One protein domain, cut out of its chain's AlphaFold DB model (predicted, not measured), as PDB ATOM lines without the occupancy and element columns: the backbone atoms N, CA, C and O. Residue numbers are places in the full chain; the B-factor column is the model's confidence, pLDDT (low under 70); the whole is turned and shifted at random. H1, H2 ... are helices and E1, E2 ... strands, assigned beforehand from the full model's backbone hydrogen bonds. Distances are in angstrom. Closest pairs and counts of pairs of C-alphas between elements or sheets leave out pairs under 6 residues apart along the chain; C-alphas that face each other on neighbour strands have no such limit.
ATOM      1  N   ILE A 102     224.095 204.240 164.188       86.88
ATOM      2  CA  ILE A 102     225.525 204.543 164.187       86.88
ATOM      3  C   ILE A 102     225.949 204.940 162.779       86.88
ATOM      4  O   ILE A 102     225.838 204.160 161.827       86.88
ATOM      5  N   GLN A 103     226.473 206.159 162.672       85.88
ATOM      6  CA  GLN A 103     227.025 206.694 161.435       85.88
ATOM      7  C   GLN A 103     228.525 206.442 161.326       85.88
ATOM      8  O   GLN A 103     229.250 206.370 162.325       85.88
ATOM      9  N   THR A 104     228.990 206.420 160.084       85.31
ATOM     10  CA  THR A 104     230.394 206.226 159.738       85.31
ATOM     11  C   THR A 104     230.999 207.525 159.229       85.31
ATOM     12  O   THR A 104     230.528 208.121 158.266       85.31
ATOM     13  N   ALA A 105     232.084 207.964 159.857       83.94
ATOM     14  CA  ALA A 105     232.884 209.080 159.379       83.94
ATOM     15  C   ALA A 105     234.087 208.544 158.601       83.94
ATOM     16  O   ALA A 105     234.947 207.893 159.194       83.94
ATOM     17  N   ARG A 106     234.182 208.842 157.297       79.06
ATOM     18  CA  ARG A 106     235.306 208.405 156.444       79.06
ATOM     19  C   ARG A 106     236.308 209.501 156.087       79.06
ATOM     20  O   ARG A 106     236.945 209.459 155.044       79.06
ATOM     21  N   SER A 107     236.429 210.528 156.925       77.88
ATOM     22  CA  SER A 107     237.466 211.553 156.777       77.88
ATOM     23  C   SER A 107     237.819 212.181 158.116       77.88
ATOM     24  O   SER A 107     236.994 212.204 159.027       77.88
ATOM     25  N   LEU A 108     239.023 212.754 158.232       79.56
ATOM     26  CA  LEU A 108     239.430 213.473 159.446       79.56
ATOM     27  C   LEU A 108     238.435 214.585 159.802       79.56
ATOM     28  O   LEU A 108     238.030 214.684 160.952       79.56
ATOM     29  N   ALA A 109     237.980 215.355 158.810       79.50
ATOM     30  CA  ALA A 109     237.002 216.419 159.020       79.50
ATOM     31  C   ALA A 109     235.655 215.887 159.541       79.50
ATOM     32  O   ALA A 109     235.056 216.499 160.424       79.50
ATOM     33  N   ALA A 110     235.186 214.744 159.027       79.69
ATOM     34  CA  ALA A 110     233.960 214.114 159.510       79.69
ATOM     35  C   ALA A 110     234.122 213.594 160.949       79.69
ATOM     36  O   ALA A 110     233.239 213.822 161.775       79.69
ATOM     37  N   VAL A 111     235.264 212.973 161.270       85.38
ATOM     38  CA  VAL A 111     235.570 212.499 162.630       85.38
ATOM     39  C   VAL A 111     235.654 213.677 163.607       85.38
ATOM     40  O   VAL A 111     235.035 213.636 164.665       85.38
ATOM     41  N   GLU A 112     236.364 214.751 163.253       84.81
ATOM     42  CA  GLU A 112     236.444 215.974 164.063       84.81
ATOM     43  C   GLU A 112     235.067 216.615 164.287       84.81
ATOM     44  O   GLU A 112     234.798 217.138 165.369       84.81
ATOM     45  N   ASP A 113     234.183 216.583 163.284       81.81
ATOM     46  CA  ASP A 113     232.809 217.067 163.426       81.81
ATOM     47  C   ASP A 113     231.973 216.202 164.372       81.81
ATOM     48  O   ASP A 113     231.293 216.749 165.240       81.81
ATOM     49  N   GLY A 114     232.065 214.873 164.264       84.81
ATOM     50  CA  GLY A 114     231.411 213.949 165.196       84.81
ATOM     51  C   GLY A 114     231.879 214.178 166.632       84.81
ATOM     52  O   GLY A 114     231.070 214.387 167.533       84.81
ATOM     53  N   VAL A 115     233.192 214.280 166.831       89.25
ATOM     54  CA  VAL A 115     233.804 214.574 168.134       89.25
ATOM     55  C   VAL A 115     233.320 215.905 168.711       89.25
ATOM     56  O   VAL A 115     232.930 215.972 169.877       89.25
ATOM     57  N   ARG A 116     233.264 216.968 167.897       84.62
ATOM     58  CA  ARG A 116     232.741 218.283 168.316       84.62
ATOM     59  C   ARG A 116     231.281 218.218 168.766       84.62
ATOM     60  O   ARG A 116     230.871 219.008 169.610       84.62
ATOM     61  N   ARG A 117     230.507 217.293 168.200       83.00
ATOM     62  CA  ARG A 117     229.098 217.055 168.536       83.00
ATOM     63  C   ARG A 117     228.903 216.097 169.716       83.00
ATOM     64  O   ARG A 117     227.757 215.818 170.045       83.00
ATOM     65  N   GLY A 118     229.983 215.624 170.342       87.25
ATOM     66  CA  GLY A 118     229.927 214.731 171.502       87.25
ATOM     67  C   GLY A 118     229.838 213.247 171.150       87.25
ATOM     68  O   GLY A 118     229.291 212.477 171.925       87.25
ATOM     69  N   TYR A 119     230.331 212.840 169.977       89.69
ATOM     70  CA  TYR A 119     230.412 211.427 169.609       89.69
ATOM     71  C   TYR A 119     231.819 210.898 169.846       89.69
ATOM     72  O   TYR A 119     232.816 211.542 169.502       89.69
ATOM     73  N   ARG A 120     231.902 209.675 170.365       91.69
ATOM     74  CA  ARG A 120     233.146 208.932 170.525       91.69
ATOM     75  C   ARG A 120     233.488 208.192 169.225       91.69
ATOM     76  O   ARG A 120     232.738 207.305 168.818       91.69
ATOM     77  N   PRO A 121     234.633 208.476 168.584       92.06
ATOM     78  CA  PRO A 121     235.062 207.741 167.407       92.06
ATOM     79  C   PRO A 121     235.658 206.379 167.786       92.06
ATOM     80  O   PRO A 121     236.571 206.283 168.613       92.06
ATOM     81  N   VAL A 122     235.181 205.330 167.123       91.25
ATOM     82  CA  VAL A 122     235.764 203.985 167.141       91.25
ATOM     83  C   VAL A 122     236.389 203.732 165.780       91.25
ATOM     84  O   VAL A 122     235.688 203.577 164.783       91.25
ATOM     85  N   PHE A 123     237.719 203.764 165.730       88.12
ATOM     86  CA  PHE A 123     238.468 203.585 164.493       88.12
ATOM     87  C   PHE A 123     238.467 202.123 164.056       88.12
ATOM     88  O   PHE A 123     238.704 201.236 164.873       88.12
ATOM     89  N   VAL A 124     238.288 201.892 162.758       79.56
ATOM     90  CA  VAL A 124     238.382 200.559 162.157       79.56
ATOM     91  C   VAL A 124     239.495 200.563 161.119       79.56
ATOM     92  O   VAL A 124     239.611 201.490 160.314       79.56
ATOM     93  N   ALA A 125     240.341 199.534 161.159       68.25
ATOM     94  CA  ALA A 125     241.403 199.358 160.181       68.25
ATOM     95  C   ALA A 125     240.813 198.849 158.870       68.25
ATOM     96  O   ALA A 125     240.238 197.765 158.828       68.25
ATOM     97  N   SER A 126     241.013 199.594 157.788       59.06
ATOM     98  CA  SER A 126     240.963 199.039 156.439       59.06
ATOM     99  C   SER A 126     242.403 198.745 156.011       59.06
ATOM    100  O   SER A 126     243.042 199.561 155.341       59.06
ATOM    101  N   ASP A 127     242.973 197.642 156.492       52.19
ATOM    102  CA  ASP A 127     244.305 197.235 156.049       52.19
ATOM    103  C   ASP A 127     244.211 196.661 154.634       52.19
ATOM    104  O   ASP A 127     243.684 195.574 154.414       52.19
ATOM    105  N   TYR A 128     244.756 197.393 153.664       54.97
ATOM    106  CA  TYR A 128     244.872 196.913 152.293       54.97
ATOM    107  C   TYR A 128     246.140 196.068 152.135       54.97
ATOM    108  O   TYR A 128     247.253 196.494 152.467       54.97
ATOM    109  N   SER A 129     245.986 194.858 151.597       47.94
ATOM    110  CA  SER A 129     247.119 194.016 151.222       47.94
ATOM    111  C   SER A 129     247.723 194.497 149.900       47.94
ATOM    112  O   SER A 129     247.061 194.466 148.864       47.94
ATOM    113  N   GLY A 130     249.002 194.872 149.926       54.03
ATOM    114  CA  GLY A 130     249.790 195.159 148.726       54.03
ATOM    115  C   GLY A 130     250.004 196.652 148.470       54.03
ATOM    116  O   GLY A 130     249.091 197.366 148.084       54.03
ATOM    117  N   TYR A 131     251.269 197.058 148.601       55.56
ATOM    118  CA  TYR A 131     251.849 198.382 148.333       55.56
ATOM    119  C   TYR A 131     251.738 199.449 149.441       55.56
ATOM    120  O   TYR A 131     250.750 199.585 150.153       55.56
ATOM    121  N   VAL A 132     252.856 200.160 149.640       56.75
ATOM    122  CA  VAL A 132     253.170 200.967 150.827       56.75
ATOM    123  C   VAL A 132     252.973 202.442 150.507       56.75
ATOM    124  O   VAL A 132     253.875 203.104 150.000       56.75
ATOM    125  N   GLY A 133     251.798 202.966 150.834       63.03
ATOM    126  CA  GLY A 133     251.592 204.406 150.930       63.03
ATOM    127  C   GLY A 133     252.082 204.985 152.267       63.03
ATOM    128  O   GLY A 133     252.834 204.352 153.020       63.03
ATOM    129  N   ARG A 134     251.686 206.220 152.589       71.50
ATOM    130  CA  ARG A 134     252.153 206.906 153.810       71.50
ATOM    131  C   ARG A 134     251.510 206.287 155.051       71.50
ATOM    132  O   ARG A 134     250.296 206.098 155.112       71.50
ATOM    133  N   LYS A 135     252.319 206.023 156.081       78.75
ATOM    134  CA  LYS A 135     251.814 205.640 157.407       78.75
ATOM    135  C   LYS A 135     251.272 206.879 158.110       78.75
ATOM    136  O   LYS A 135     251.981 207.880 158.217       78.75
ATOM    137  N   ARG A 136     250.045 206.800 158.616       81.19
ATOM    138  CA  ARG A 136     249.452 207.833 159.472       81.19
ATOM    139  C   ARG A 136     248.897 207.179 160.728       81.19
ATOM    140  O   ARG A 136     248.298 206.111 160.655       81.19
ATOM    141  N   ARG A 137     249.105 207.811 161.878       83.56
ATOM    142  CA  ARG A 137     248.413 207.464 163.119       83.56
ATOM    143  C   ARG A 137     247.297 208.458 163.340       83.56
ATOM    144  O   ARG A 137     247.539 209.664 163.325       83.56
ATOM    145  N   PHE A 138     246.112 207.940 163.595       87.19
ATOM    146  CA  PHE A 138     244.999 208.716 164.105       87.19
ATOM    147  C   PHE A 138     244.827 208.363 165.571       87.19
ATOM    148  O   PHE A 138     244.922 207.197 165.951       87.19
ATOM    149  N   SER A 139     244.634 209.372 166.408       88.69
ATOM    150  CA  SER A 139     244.342 209.167 167.820       88.69
ATOM    151  C   SER A 139     243.241 210.105 168.269       88.69
ATOM    152  O   SER A 139     243.195 211.257 167.856       88.69
ATOM    153  N   TYR A 140     242.357 209.601 169.111       90.56
ATOM    154  CA  TYR A 140     241.310 210.344 169.780       90.56
ATOM    155  C   TYR A 140     241.589 210.333 171.278       90.56
ATOM    156  O   TYR A 140     241.726 209.270 171.882       90.56
ATOM    157  N   TRP A 141     241.700 211.522 171.862       89.12
ATOM    158  CA  TRP A 141     241.981 211.724 173.278       89.12
ATOM    159  C   TRP A 141     240.688 212.123 173.981       89.12
ATOM    160  O   TRP A 141     240.274 213.279 173.891       89.12
ATOM    161  N   SER A 142     240.066 211.191 174.706       86.81
ATOM    162  CA  SER A 142     238.731 211.396 175.282       86.81
ATOM    163  C   SER A 142     238.674 212.560 176.273       86.81
ATOM    164  O   SER A 142     237.731 213.339 176.254       86.81
ATOM    165  N   LYS A 143     239.717 212.748 177.094       86.00
ATOM    166  CA  LYS A 143     239.774 213.835 178.092       86.00
ATOM    167  C   LYS A 143     239.817 215.234 177.478       86.00
ATOM    168  O   LYS A 143     239.286 216.169 178.064       86.00
ATOM    169  N   ALA A 144     240.499 215.381 176.344       85.38
ATOM    170  CA  ALA A 144     240.618 216.657 175.641       85.38
ATOM    171  C   ALA A 144     239.538 216.823 174.562       85.38
ATOM    172  O   ALA A 144     239.370 217.918 174.036       85.38
ATOM    173  N   ASN A 145     238.838 215.737 174.226       86.50
ATOM    174  CA  ASN A 145     237.927 215.627 173.099       86.50
ATOM    175  C   ASN A 145     238.557 216.098 171.773       86.50
ATOM    176  O   ASN A 145     237.976 216.880 171.023       86.50
ATOM    177  N   VAL A 146     239.788 215.648 171.506       86.88
ATOM    178  CA  VAL A 146     240.587 216.046 170.336       86.88
ATOM    179  C   VAL A 146     240.991 214.824 169.524       86.88
ATOM    180  O   VAL A 146     241.348 213.781 170.076       86.88
ATOM    181  N   VAL A 147     240.974 214.987 168.202       87.94
ATOM    182  CA  VAL A 147     241.522 214.035 167.236       87.94
ATOM    183  C   VAL A 147     242.864 214.561 166.743       87.94
ATOM    184  O   VAL A 147     242.987 215.729 166.385       87.94
ATOM    185  N   LEU A 148     243.877 213.703 166.722       86.19
ATOM    186  CA  LEU A 148     245.214 214.018 166.238       86.19
ATOM    187  C   LEU A 148     245.578 213.074 165.096       86.19
ATOM    188  O   LEU A 148     245.432 211.858 165.218       86.19
ATOM    189  N   CYS A 149     246.112 213.642 164.017       85.25
ATOM    190  CA  CYS A 149     246.740 212.908 162.926       85.25
ATOM    191  C   CYS A 149     248.255 213.136 162.983       85.25
ATOM    192  O   CYS A 149     248.718 214.275 162.930       85.25
ATOM    193  N   GLN A 150     249.032 212.059 163.076       81.38
ATOM    194  CA  GLN A 150     250.491 212.096 163.170       81.38
ATOM    195  C   GLN A 150     251.124 211.260 162.056       81.38
ATOM    196  O   GLN A 150     250.668 210.158 161.750       81.38
ATOM    197  N   SER A 151     252.192 211.783 161.456       77.69
ATOM    198  CA  SER A 151     252.997 211.107 160.428       77.69
ATOM    199  C   SER A 151     254.451 210.879 160.852       77.69
ATOM    200  O   SER A 151     255.119 210.024 160.274       77.69
ATOM    201  N   ASP A 152     254.943 211.605 161.863       76.88
ATOM    202  CA  ASP A 152     256.231 211.338 162.506       76.88
ATOM    203  C   ASP A 152     256.011 210.504 163.771       76.88
ATOM    204  O   ASP A 152     255.327 210.916 164.708       76.88
ATOM    205  N   PHE A 153     256.590 209.307 163.776       72.81
ATOM    206  CA  PHE A 153     256.395 208.304 164.819       72.81
ATOM    207  C   PHE A 153     257.494 208.334 165.892       72.81
ATOM    208  O   PHE A 153     257.407 207.603 166.874       72.81
ATOM    209  N   ARG A 154     258.535 209.165 165.734       70.00
ATOM    210  CA  ARG A 154     259.738 209.130 166.590       70.00
ATOM    211  C   ARG A 154     259.555 209.761 167.974       70.00
ATOM    212  O   ARG A 154     260.337 209.471 168.868       70.00
ATOM    213  N   GLY A 155     258.535 210.598 168.157       63.66
ATOM    214  CA  GLY A 155     258.209 211.255 169.433       63.66
ATOM    215  C   GLY A 155     256.917 210.752 170.077       63.66
ATOM    216  O   GLY A 155     256.288 211.486 170.837       63.66
ATOM    217  N   MET A 156     256.450 209.555 169.715       63.91
ATOM    218  CA  MET A 156     255.134 209.073 170.132       63.91
ATOM    219  C   MET A 156     255.100 208.565 171.575       63.91
ATOM    220  O   MET A 156     255.976 207.825 172.013       63.91
ATOM    221  N   VAL A 157     254.006 208.894 172.268       59.88
ATOM    222  CA  VAL A 157     253.611 208.326 173.564       59.88
ATOM    223  C   VAL A 157     252.215 207.694 173.405       59.88
ATOM    224  O   VAL A 157     251.393 208.191 172.625       59.88
ATOM    225  N   GLY A 158     251.947 206.580 174.091       65.25
ATOM    226  CA  GLY A 158     250.665 205.853 174.055       65.25
ATOM    227  C   GLY A 158     250.592 204.690 173.046       65.25
ATOM    228  O   GLY A 158     251.550 204.467 172.301       65.25
ATOM    229  N   PRO A 159     249.462 203.958 172.996       68.00
ATOM    230  CA  PRO A 159     249.323 202.706 172.240       68.00
ATOM    231  C   PRO A 159     249.380 202.926 170.722       68.00
ATOM    232  O   PRO A 159     248.925 203.950 170.225       68.00
ATOM    233  N   LEU A 160     249.915 201.977 169.950       68.88
ATOM    234  CA  LEU A 160     249.933 202.079 168.478       68.88
ATOM    235  C   LEU A 160     248.548 201.855 167.850       68.88
ATOM    236  O   LEU A 160     248.253 202.413 166.793       68.88
ATOM    237  N   SER A 161     247.726 201.042 168.507       73.94
ATOM    238  CA  SER A 161     246.351 200.729 168.136       73.94
ATOM    239  C   SER A 161     245.548 200.355 169.380       73.94
ATOM    240  O   SER A 161     246.123 199.846 170.342       73.94
ATOM    241  N   GLY A 162     244.232 200.553 169.343       74.50
ATOM    242  CA  GLY A 162     243.326 200.200 170.439       74.50
ATOM    243  C   GLY A 162     243.100 201.350 171.420       74.50
ATOM    244  O   GLY A 162     243.458 202.500 171.139       74.50
ATOM    245  N   TYR A 163     242.470 201.036 172.553       77.56
ATOM    246  CA  TYR A 163     242.070 202.004 173.570       77.56
ATOM    247  C   TYR A 163     242.837 201.799 174.882       77.56
ATOM    248  O   TYR A 163     242.659 200.794 175.561       77.56
ATOM    249  N   GLU A 164     243.655 202.775 175.281       77.44
ATOM    250  CA  GLU A 164     244.383 202.740 176.556       77.44
ATOM    251  C   GLU A 164     244.435 204.135 177.189       77.44
ATOM    252  O   GLU A 164     244.694 205.133 176.515       77.44
ATOM    253  N   GLY A 165     244.163 204.236 178.495       78.94
ATOM    254  CA  GLY A 165     244.313 205.493 179.242       78.94
ATOM    255  C   GLY A 165     243.441 206.661 178.754       78.94
ATOM    256  O   GLY A 165     243.773 207.820 179.015       78.94
ATOM    257  N   GLY A 166     242.337 206.386 178.048       82.19
ATOM    258  CA  GLY A 166     241.495 207.411 177.419       82.19
ATOM    259  C   GLY A 166     241.933 207.813 176.009       82.19
ATOM    260  O   GLY A 166     241.391 208.765 175.452       82.19
ATOM    261  N   VAL A 167     242.897 207.106 175.420       83.50
ATOM    262  CA  VAL A 167     243.365 207.340 174.054       83.50
ATOM    263  C   VAL A 167     242.971 206.156 173.181       83.50
ATOM    264  O   VAL A 167     243.481 205.056 173.367       83.50
ATOM    265  N   SER A 168     242.072 206.391 172.223       86.19
ATOM    266  CA  SER A 168     241.806 205.460 171.119       86.19
ATOM    267  C   SER A 168     242.757 205.789 169.984       86.19
ATOM    268  O   SER A 168     242.900 206.961 169.641       86.19
ATOM    269  N   SER A 169     243.420 204.808 169.388       86.31
ATOM    270  CA  SER A 169     244.293 205.079 168.249       86.31
ATOM    271  C   SER A 169     244.285 203.969 167.221       86.31
ATOM    272  O   SER A 169     243.958 202.821 167.512       86.31
ATOM    273  N   ILE A 170     244.661 204.339 166.004       85.12
ATOM    274  CA  ILE A 170     244.858 203.419 164.904       85.12
ATOM    275  C   ILE A 170     246.029 203.880 164.048       85.12
ATOM    276  O   ILE A 170     246.204 205.074 163.784       85.12
ATOM    277  N   MET A 171     246.830 202.927 163.590       81.94
ATOM    278  CA  MET A 171     247.788 203.154 162.521       81.94
ATOM    279  C   MET A 171     247.153 202.688 161.221       81.94
ATOM    280  O   MET A 171     246.770 201.530 161.115       81.94
ATOM    281  N   VAL A 172     247.079 203.573 160.233       77.62
ATOM    282  CA  VAL A 172     246.571 203.229 158.906       77.62
ATOM    283  C   VAL A 172     247.665 203.441 157.873       77.62
ATOM    284  O   VAL A 172     248.409 204.431 157.902       77.62
ATOM    285  N   ARG A 173     247.774 202.488 156.950       74.62
ATOM    286  CA  ARG A 173     248.568 202.634 155.729       74.62
ATOM    287  C   ARG A 173     247.648 203.171 154.650       74.62
ATOM    288  O   ARG A 173     246.690 202.504 154.278       74.62
ATOM    289  N   HIS A 174     247.918 204.386 154.186       68.19
ATOM    290  CA  HIS A 174     247.046 205.037 153.223       68.19
ATOM    291  C   HIS A 174     247.620 205.020 151.819       68.19
ATOM    292  O   HIS A 174     248.697 205.572 151.603       68.19
ATOM    293  N   ASP A 175     246.863 204.457 150.885       67.69
ATOM    294  CA  ASP A 175     247.023 204.693 149.457       67.69
ATOM    295  C   ASP A 175     246.200 205.931 149.048       67.69
ATOM    296  O   ASP A 175     244.977 205.844 148.899       67.69
ATOM    297  N   ASP A 176     246.876 207.083 148.931       63.25
ATOM    298  CA  ASP A 176     246.267 208.368 148.547       63.25
ATOM    299  C   ASP A 176     245.718 208.335 147.090       63.25
ATOM    300  O   ASP A 176     244.878 209.168 146.746       63.25
ATOM    301  N   ASP A 177     246.147 207.386 146.238       59.06
ATOM    302  CA  ASP A 177     245.720 207.297 144.830       59.06
ATOM    303  C   ASP A 177     244.394 206.535 144.668       59.06
ATOM    304  O   ASP A 177     243.618 206.805 143.748       59.06
ATOM    305  N   ARG A 178     244.112 205.576 145.561       53.50
ATOM    306  CA  ARG A 178     242.890 204.750 145.510       53.50
ATOM    307  C   ARG A 178     241.741 205.305 146.332       53.50
ATOM    308  O   ARG A 178     240.583 205.138 145.952       53.50
ATOM    309  N   HIS A 179     242.043 205.944 147.458       55.84
ATOM    310  CA  HIS A 179     241.024 206.466 148.355       55.84
ATOM    311  C   HIS A 179     241.357 207.902 148.763       55.84
ATOM    312  O   HIS A 179     242.489 208.186 149.126       55.84
ATOM    313  N   PRO A 180     240.374 208.816 148.783       57.81
ATOM    314  CA  PRO A 180     240.601 210.183 149.250       57.81
ATOM    315  C   PRO A 180     240.799 210.270 150.774       57.81
ATOM    316  O   PRO A 180     241.213 211.313 151.286       57.81
ATOM    317  N   SER A 181     240.492 209.204 151.526       62.97
ATOM    318  CA  SER A 181     240.795 209.127 152.952       62.97
ATOM    319  C   SER A 181     241.095 207.698 153.415       62.97
ATOM    320  O   SER A 181     240.373 206.781 153.030       62.97
ATOM    321  N   PRO A 182     242.107 207.495 154.280       67.06
ATOM    322  CA  PRO A 182     242.368 206.205 154.921       67.06
ATOM    323  C   PRO A 182     241.520 205.980 156.164       67.06
ATOM    324  O   PRO A 182     241.577 204.920 156.774       67.06
ATOM    325  N   LEU A 183     240.875 207.035 156.648       76.81
ATOM    326  CA  LEU A 183     240.314 207.050 157.978       76.81
ATOM    327  C   LEU A 183     238.852 206.680 157.886       76.81
ATOM    328  O   LEU A 183     238.101 207.383 157.222       76.81
ATOM    329  N   ALA A 184     238.453 205.650 158.615       81.56
ATOM    330  CA  ALA A 184     237.060 205.355 158.864       81.56
ATOM    331  C   ALA A 184     236.855 205.090 160.357       81.56
ATOM    332  O   ALA A 184     237.674 204.440 161.015       81.56
ATOM    333  N   ALA A 185     235.778 205.642 160.900       89.38
ATOM    334  CA  ALA A 185     235.400 205.427 162.282       89.38
ATOM    335  C   ALA A 185     233.886 205.442 162.453       89.38
ATOM    336  O   ALA A 185     233.190 206.238 161.819       89.38
ATOM    337  N   TYR A 186     233.401 204.611 163.365       91.62
ATOM    338  CA  TYR A 186     232.038 204.685 163.864       91.62
ATOM    339  C   TYR A 186     231.914 205.804 164.880       91.62
ATOM    340  O   TYR A 186     232.723 205.890 165.804       91.62
ATOM    341  N   MET A 187     230.917 206.666 164.714       91.12
ATOM    342  CA  MET A 187     230.613 207.714 165.683       91.12
ATOM    343  C   MET A 187     229.609 207.174 166.695       91.12
ATOM    344  O   MET A 187     228.417 207.091 166.406       91.12
ATOM    345  N   ILE A 188     230.106 206.788 167.867       92.12
ATOM    346  CA  ILE A 188     229.306 206.224 168.951       92.12
ATOM    347  C   ILE A 188     228.767 207.367 169.822       92.12
ATOM    348  O   ILE A 188     229.569 208.144 170.345       92.12
ATOM    349  N   PRO A 189     227.442 207.502 169.980       89.12
ATOM    350  CA  PRO A 189     226.853 208.412 170.956       89.12
ATOM    351  C   PRO A 189     227.269 208.071 172.397       89.12
ATOM    352  O   PRO A 189     227.391 206.899 172.754       89.12
ATOM    353  N   ASP A 190     227.440 209.089 173.241       85.75
ATOM    354  CA  ASP A 190     227.856 208.919 174.643       85.75
ATOM    355  C   ASP A 190     226.795 208.239 175.538       85.75
ATOM    356  O   ASP A 190     227.115 207.760 176.628       85.75
ATOM    357  N   ASP A 191     225.531 208.199 175.111       88.38
ATOM    358  CA  ASP A 191     224.413 207.613 175.858       88.38
ATOM    359  C   ASP A 191     224.251 206.096 175.657       88.38
ATOM    360  O   ASP A 191     223.539 205.457 176.438       88.38
ATOM    361  N   ILE A 192     224.953 205.508 174.680       90.75
ATOM    362  CA  ILE A 192     224.929 204.065 174.404       90.75
ATOM    363  C   ILE A 192     225.812 203.305 175.396       90.75
ATOM    364  O   ILE A 192     226.995 203.600 175.595       90.75
ATOM    365  N   LYS A 193     225.242 202.264 176.001       92.81
ATOM    366  CA  LYS A 193     225.886 201.420 177.012       92.81
ATOM    367  C   LYS A 193     226.273 200.057 176.440       92.81
ATOM    368  O   LYS A 193     225.636 199.571 175.508       92.81
ATOM    369  N   PRO A 194     227.314 199.404 176.990       94.38
ATOM    370  CA  PRO A 194     227.625 198.026 176.632       94.38
ATOM    371  C   PRO A 194     226.394 197.116 176.777       94.38
ATOM    372  O   PRO A 194     225.740 197.121 177.820       94.38
ATOM    373  N   GLY A 195     226.097 196.340 175.739       93.38
ATOM    374  CA  GLY A 195     224.908 195.497 175.610       93.38
ATOM    375  C   GLY A 195     223.775 196.115 174.783       93.38
ATOM    376  O   GLY A 195     222.870 195.381 174.376       93.38
ATOM    377  N   ASP A 196     223.820 197.416 174.489       93.75
ATOM    378  CA  ASP A 196     222.792 198.074 173.683       93.75
ATOM    379  C   ASP A 196     222.850 197.622 172.221       93.75
ATOM    380  O   ASP A 196     223.919 197.466 171.617       93.75
ATOM    381  N   LYS A 197     221.663 197.427 171.639       93.56
ATOM    382  CA  LYS A 197     221.496 197.136 170.216       93.56
ATOM    383  C   LYS A 197     221.427 198.428 169.425       93.56
ATOM    384  O   LYS A 197     220.692 199.344 169.784       93.56
ATOM    385  N   VAL A 198     222.132 198.453 168.308       89.38
ATOM    386  CA  VAL A 198     222.227 199.611 167.423       89.38
ATOM    387  C   VAL A 198     222.112 199.175 165.969       89.38
ATOM    388  O   VAL A 198     222.259 197.995 165.648       89.38
ATOM    389  N   TYR A 199     221.872 200.127 165.079       86.25
ATOM    390  CA  TYR A 199     221.903 199.907 163.640       86.25
ATOM    391  C   TYR A 199     223.104 200.622 163.023       86.25
ATOM    392  O   TYR A 199     223.204 201.843 163.078       86.25
ATOM    393  N   VAL A 200     224.014 199.861 162.424       85.81
ATOM    394  CA  VAL A 200     225.172 200.367 161.685       85.81
ATOM    395  C   VAL A 200     224.773 200.537 160.238       85.81
ATOM    396  O   VAL A 200     224.468 199.567 159.545       85.81
ATOM    397  N   ALA A 201     224.773 201.777 159.780       78.75
ATOM    398  CA  ALA A 201     224.240 202.096 158.471       78.75
ATOM    399  C   ALA A 201     225.231 201.953 157.313       78.75
ATOM    400  O   ALA A 201     224.814 201.723 156.182       78.75
ATOM    401  N   ASP A 202     226.520 202.114 157.605       80.88
ATOM    402  CA  ASP A 202     227.612 201.977 156.646       80.88
ATOM    403  C   ASP A 202     228.746 201.189 157.307       80.88
ATOM    404  O   ASP A 202     229.527 201.727 158.093       80.88
ATOM    405  N   ILE A 203     228.813 199.889 157.040       82.31
ATOM    406  CA  ILE A 203     229.828 198.997 157.613       82.31
ATOM    407  C   ILE A 203     231.203 199.352 157.039       82.31
ATOM    408  O   ILE A 203     231.351 199.529 155.831       82.31
ATOM    409  N   ILE A 204     232.237 199.450 157.878       80.00
ATOM    410  CA  ILE A 204     233.599 199.810 157.471       80.00
ATOM    411  C   ILE A 204     234.370 198.570 157.032       80.00
ATOM    412  O   ILE A 204     235.106 198.632 156.044       80.00
ATOM    413  N   GLU A 205     234.165 197.460 157.722       79.62
ATOM    414  CA  GLU A 205     234.789 196.171 157.487       79.62
ATOM    415  C   GLU A 205     234.361 195.567 156.140       79.62
ATOM    416  O   GLU A 205     233.253 195.781 155.639       79.62
ATOM    417  N   GLU A 206     235.245 194.771 155.543       76.88
ATOM    418  CA  GLU A 206     234.957 194.013 154.323       76.88
ATOM    419  C   GLU A 206     234.264 192.685 154.660       76.88
ATOM    420  O   GLU A 206     234.823 191.602 154.510       76.88
ATOM    421  N   ILE A 207     233.030 192.769 155.160       79.25
ATOM    422  CA  ILE A 207     232.207 191.596 155.483       79.25
ATOM    423  C   ILE A 207     231.369 191.226 154.255       79.25
ATOM    424  O   ILE A 207     230.661 192.072 153.706       79.25
ATOM    425  N   VAL A 208     231.409 189.961 153.830       78.56
ATOM    426  CA  VAL A 208     230.528 189.450 152.765       78.56
ATOM    427  C   VAL A 208     229.103 189.336 153.307       78.56
ATOM    428  O   VAL A 208     228.869 188.674 154.314       78.56
ATOM    429  N   GLY A 209     228.148 189.999 152.655       76.38
ATOM    430  CA  GLY A 209     226.728 189.945 153.014       76.38
ATOM    431  C   GLY A 209     225.935 188.936 152.185       76.38
ATOM    432  O   GLY A 209     225.007 188.307 152.692       76.38
ATOM    433  N   GLN A 210     226.301 188.768 150.915       77.81
ATOM    434  CA  GLN A 210     225.655 187.840 149.988       77.81
ATOM    435  C   GLN A 210     226.713 187.144 149.143       77.81
ATOM    436  O   GLN A 210     227.715 187.759 148.768       77.81
ATOM    437  N   HIS A 211     226.470 185.879 148.828       77.50
ATOM    438  CA  HIS A 211     227.335 185.093 147.965       77.50
ATOM    439  C   HIS A 211     226.490 184.363 146.926       77.50
ATOM    440  O   HIS A 211     225.478 183.735 147.249       77.50
ATOM    441  N   TRP A 212     226.911 184.446 145.671       75.56
ATOM    442  CA  TRP A 212     226.333 183.674 144.588       75.56
ATOM    443  C   TRP A 212     227.143 182.407 144.377       75.56
ATOM    444  O   TRP A 212     228.368 182.447 144.283       75.56
ATOM    445  N   ASN A 213     226.455 181.281 144.224       75.06
ATOM    446  CA  ASN A 213     227.075 179.972 144.016       75.06
ATOM    447  C   ASN A 213     227.939 179.856 142.740       75.06
ATOM    448  O   ASN A 213     228.605 178.838 142.565       75.06
ATOM    449  N   GLN A 214     227.952 180.873 141.866       78.94
ATOM    450  CA  GLN A 214     228.829 180.970 140.691       78.94
ATOM    451  C   GLN A 214     230.069 181.864 140.895       78.94
ATOM    452  O   GLN A 214     230.805 182.109 139.943       78.94
ATOM    453  N   GLY A 215     230.343 182.309 142.129       76.25
ATOM    454  CA  GLY A 215     231.613 182.937 142.521       76.25
ATOM    455  C   GLY A 215     231.533 184.420 142.889       76.25
ATOM    456  O   GLY A 215     232.479 184.937 143.485       76.25
ATOM    457  N   ASP A 216     230.416 185.094 142.609       82.75
ATOM    458  CA  ASP A 216     230.241 186.504 142.970       82.75
ATOM    459  C   ASP A 216     229.948 186.677 144.464       82.75
ATOM    460  O   ASP A 216     229.269 185.866 145.095       82.75
ATOM    461  N   SER A 217     230.466 187.755 145.051       77.38
ATOM    462  CA  SER A 217     230.223 188.109 146.450       77.38
ATOM    463  C   SER A 217     229.951 189.600 146.570       77.38
ATOM    464  O   SER A 217     230.662 190.416 145.985       77.38
ATOM    465  N   TRP A 218     228.952 189.958 147.371       76.12
ATOM    466  CA  TRP A 218     228.601 191.347 147.647       76.12
ATOM    467  C   TRP A 218     228.854 191.685 149.108       76.12
ATOM    468  O   TRP A 218     228.563 190.906 150.019       76.12
ATOM    469  N   ARG A 219     229.397 192.882 149.328       77.62
ATOM    470  CA  ARG A 219     229.706 193.420 150.652       77.62
ATOM    471  C   ARG A 219     228.428 193.739 151.428       77.62
ATOM    472  O   ARG A 219     227.471 194.277 150.877       77.62
ATOM    473  N   LYS A 220     228.438 193.459 152.730       78.44
ATOM    474  CA  LYS A 220     227.401 193.882 153.671       78.44
ATOM    475  C   LYS A 220     227.484 195.399 153.862       78.44
ATOM    476  O   LYS A 220     228.523 195.911 154.268       78.44
ATOM    477  N   ILE A 221     226.402 196.107 153.543       77.31
ATOM    478  CA  ILE A 221     226.363 197.579 153.575       77.31
ATOM    479  C   ILE A 221     225.953 198.080 154.966       77.31
ATOM    480  O   ILE A 221     226.556 199.015 155.479       77.31
ATOM    481  N   SER A 222     224.990 197.413 155.606       82.00
ATOM    482  CA  SER A 222     224.452 197.777 156.919       82.00
ATOM    483  C   SER A 222     224.121 196.541 157.766       82.00
ATOM    484  O   SER A 222     224.008 195.420 157.254       82.00
ATOM    485  N   ALA A 223     224.006 196.715 159.085       85.31
ATOM    486  CA  ALA A 223     223.648 195.643 160.012       85.31
ATOM    487  C   ALA A 223     223.111 196.168 161.344       85.31
ATOM    488  O   ALA A 223     223.536 197.210 161.829       85.31
ATOM    489  N   GLU A 224     222.264 195.377 162.001       89.81
ATOM    490  CA  GLU A 224     222.112 195.479 163.453       89.81
ATOM    491  C   GLU A 224     223.400 194.966 164.130       89.81
ATOM    492  O   GLU A 224     223.979 193.961 163.702       89.81
ATOM    493  N   ALA A 225     223.849 195.654 165.176       91.69
ATOM    494  CA  ALA A 225     225.042 195.316 165.946       91.69
ATOM    495  C   ALA A 225     224.786 195.495 167.447       91.69
ATOM    496  O   ALA A 225     223.835 196.167 167.852       91.69
ATOM    497  N   VAL A 226     225.645 194.902 168.271       94.38
ATOM    498  CA  VAL A 226     225.649 195.105 169.723       94.38
ATOM    499  C   VAL A 226     226.900 195.882 170.101       94.38
ATOM    500  O   VAL A 226     228.008 195.501 169.733       94.38
ATOM    501  N   TRP A 227     226.743 196.981 170.833       94.00
ATOM    502  CA  TRP A 227     227.889 197.708 171.371       94.00
ATOM    503  C   TRP A 227     228.449 196.963 172.583       94.00
ATOM    504  O   TRP A 227     227.732 196.770 173.559       94.00
ATOM    505  N   ASN A 228     229.722 196.563 172.567       90.56
ATOM    506  CA  ASN A 228     230.333 195.840 173.695       90.56
ATOM    507  C   ASN A 228     231.170 196.734 174.635       90.56
ATOM    508  O   ASN A 228     231.728 196.252 175.618       90.56
ATOM    509  N   GLY A 229     231.227 198.043 174.366       88.19
ATOM    510  CA  GLY A 229     232.032 199.022 175.112       88.19
ATOM    511  C   GLY A 229     233.342 199.421 174.423       88.19
ATOM    512  O   GLY A 229     233.899 200.488 174.726       88.19
ATOM    513  N   GLU A 230     233.791 198.614 173.466       85.19
ATOM    514  CA  GLU A 230     235.009 198.836 172.687       85.19
ATOM    515  C   GLU A 230     234.753 198.811 171.174       85.19
ATOM    516  O   GLU A 230     235.229 199.697 170.462       85.19
ATOM    517  N   ALA A 231     233.959 197.851 170.700       88.56
ATOM    518  CA  ALA A 231     233.637 197.623 169.300       88.56
ATOM    519  C   ALA A 231     232.144 197.300 169.091       88.56
ATOM    520  O   ALA A 231     231.384 197.056 170.034       88.56
ATOM    521  N   LEU A 232     231.731 197.330 167.824       90.25
ATOM    522  CA  LEU A 232     230.399 196.922 167.388       90.25
ATOM    523  C   LEU A 232     230.435 195.457 166.968       90.25
ATOM    524  O   LEU A 232     230.984 195.115 165.923       90.25
ATOM    525  N   ASP A 233     229.804 194.604 167.766       90.50
ATOM    526  CA  ASP A 233     229.654 193.191 167.454       90.50
ATOM    527  C   ASP A 233     228.525 193.024 166.440       90.50
ATOM    528  O   ASP A 233     227.331 193.010 166.762       90.50
ATOM    529  N   MET A 234     228.915 192.922 165.175       84.88
ATOM    530  CA  MET A 234     228.012 192.581 164.086       84.88
ATOM    531  C   MET A 234     227.864 191.065 164.076       84.88
ATOM    532  O   MET A 234     228.745 190.365 163.581       84.88
ATOM    533  N   ASN A 235     226.773 190.554 164.655       64.88
ATOM    534  CA  ASN A 235     226.482 189.120 164.670       64.88
ATOM    535  C   ASN A 235     226.752 188.512 163.285       64.88
ATOM    536  O   ASN A 235     226.240 189.003 162.271       64.88
ATOM    537  N   TYR A 236     227.586 187.471 163.254       54.06
ATOM    538  CA  TYR A 236     227.912 186.745 162.035       54.06
ATOM    539  C   TYR A 236     226.623 186.118 161.500       54.06
ATOM    540  O   TYR A 236     226.110 185.152 162.062       54.06
ATOM    541  N   CYS A 237     226.066 186.701 160.444       50.28
ATOM    542  CA  CYS A 237     225.057 186.031 159.639       50.28
ATOM    543  C   CYS A 237     225.809 185.301 158.539       50.28
ATOM    544  O   CYS A 237     226.624 185.928 157.858       50.28
ATOM    545  N   GLU A 238     225.537 184.008 158.355       53.53
ATOM    546  CA  GLU A 238     226.019 183.331 157.156       53.53
ATOM    547  C   GLU A 238     225.577 184.121 155.917       53.53
ATOM    548  O   GLU A 238     224.446 184.630 155.890       53.53
ATOM    549  N   PRO A 239     226.462 184.286 154.920       59.88
ATOM    550  CA  PRO A 239     226.107 184.997 153.707       59.88
ATOM    551  C   PRO A 239     224.884 184.333 153.081       59.88
ATOM    552  O   PRO A 239     224.801 183.107 152.990       59.88
ATOM    553  N   ILE A 240     223.924 185.149 152.644       63.78
ATOM    554  CA  ILE A 240     222.737 184.628 151.967       63.78
ATOM    555  C   ILE A 240     223.216 183.960 150.678       63.78
ATOM    556  O   ILE A 240     223.781 184.625 149.805       63.78
ATOM    557  N   MET A 241     223.013 182.646 150.585       54.09
ATOM    558  CA  MET A 241     223.302 181.885 149.378       54.09
ATOM    559  C   MET A 241     222.201 182.160 148.362       54.09
ATOM    560  O   MET A 241     221.059 181.730 148.527       54.09
ATOM    561  N   MET A 242     222.551 182.878 147.305       52.84
ATOM    562  CA  MET A 242     221.657 183.078 146.174       52.84
ATOM    563  C   MET A 242     221.743 181.834 145.283       52.84
ATOM    564  O   MET A 242     222.829 181.483 144.819       52.84
ATOM    565  N   MET A 243     220.618 181.152 145.061       47.59
ATOM    566  CA  MET A 243     220.511 180.097 144.048       47.59
ATOM    567  C   MET A 243     219.838 180.686 142.811       47.59
ATOM    568  O   MET A 243     218.754 181.259 142.918       47.59
TER     569      MET A 243
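What this domain is: This is residues 102 to 243 of the 244 residues of an uncharacterized protein of Alcanivoracaceae bacterium (UniProt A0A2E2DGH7). Two sheets make a loose sandwich, only partly face to face, of four strands E4, E3, E6 and E5 and three strands E1, E7 and E2, with the short helix H1 along one side, over E4 of the one and E7 of the other. Past the edge strand E1 the strand pair E8 and E11 follows, and beyond it a small sheet of E10, E9 and E12 at the far end makes the long axis. The printed part has 142 residues, with one named helix and twelve named strands in the order E1, H1, E2 to E12; the class is mostly strand, though under half of the residues are in named elements. The first sheet, E4, E3, E6, E5, and the second, E1, E7, E2, are antiparallel, as is the pair E8 and E11, while E10, E9, E12 is mixed. The whole is compact, with a radius of gyration of the C-alphas of 16.3 A and spans of 54 by 39 by 22 A.

Where its parts are: The largest sheet holds E3, residues 134 to 141, 22.5 A from C-alpha 134 at (252.153, 206.906, 153.810) to C-alpha 141; E6, residues 167 to 174, 21.3 A; E4, residues 146 to 150, 12.8 A; and E5, residues 162 to 164. The second sheet holds E1, residues 102 to 105, beginning with C-alpha 102 at (225.525, 204.543, 164.187); E7, residues 184 to 189, 16.1 A; and E2, residues 119 to 124, 15.4 A. H1 spans residues 108 to 116, 12.1 A. E8 is residues 197 to 200 and E11 residues 223 to 227, 12.3 A. E9 is residues 208 to 212, 10.9 A, E10 residues 217 to 219, and E12 residues 240 to 242, ending with C-alpha 242 at (221.657, 183.078, 146.174).

How they stand to each other: In the largest sheet, twisted with C-alphas up to 4.0 A off its best plane, E3 and E6 are inner strands, with N 140 and O 168 2.7 A apart. The hairpin E3 and E4 has N 148 and O 139 at 2.8 A, and the hairpin E5 and E6 has N 162 and O 169 at 2.9 A. In the sandwich, two sheets face to face, the facing parts are 9.4 A centre to centre and the best planes 39 degrees apart; the closest C-alphas of E2 and E6 are those of Phe 123 and Ile 170, 6.4 A. E7 has N 185 and O 105 of E1 at 2.9 A, and N 186 and O 122 of E2 at 2.9 A. E1, H1, E2 is a split strand-helix-strand unit, two strands running the same way with E7 between them, and its crossover is right-handed. H1 is on this sheet at a height of 8.8 A, along the strands and only just over E7 alone, with 2 of its 9 C-alphas on E1. It is also on the largest sheet, over E4 at a height of 8.9 A, with the closest C-alphas those of Glu 112 and Val 147, 6.3 A. In H1 every O i to N i+4 pair is within hydrogen-bond range. The closest C-alphas of E1 and E8 are those of Ile 102 and Val 200, 4.9 A. E8 and E11 are antiparallel, with N 200 and O 223 at 2.8 A. The hairpin E9 and E10 has N 209 and O 218 at 2.8 A, and E9 and E12 are parallel, with N 211 and O 240 at 3.1 A. E9 and E11 are apart.

The domain as a whole: The two C-alphas farthest apart, those of Gly 155 and Met 243, are 55.1 A from each other. The printed part has no cut. The links E4 to E5, of 11 residues, and E11 to E12, of 12, are long; within the latter, residues 232 to 233 form a short antiparallel pairing with residues 226 to 227 of E11. Mean pLDDT of the printed part is 78.1, and 33 residues are under 70, namely 125 to 133, 155 to 160, 174 to 182 and 235 to 243.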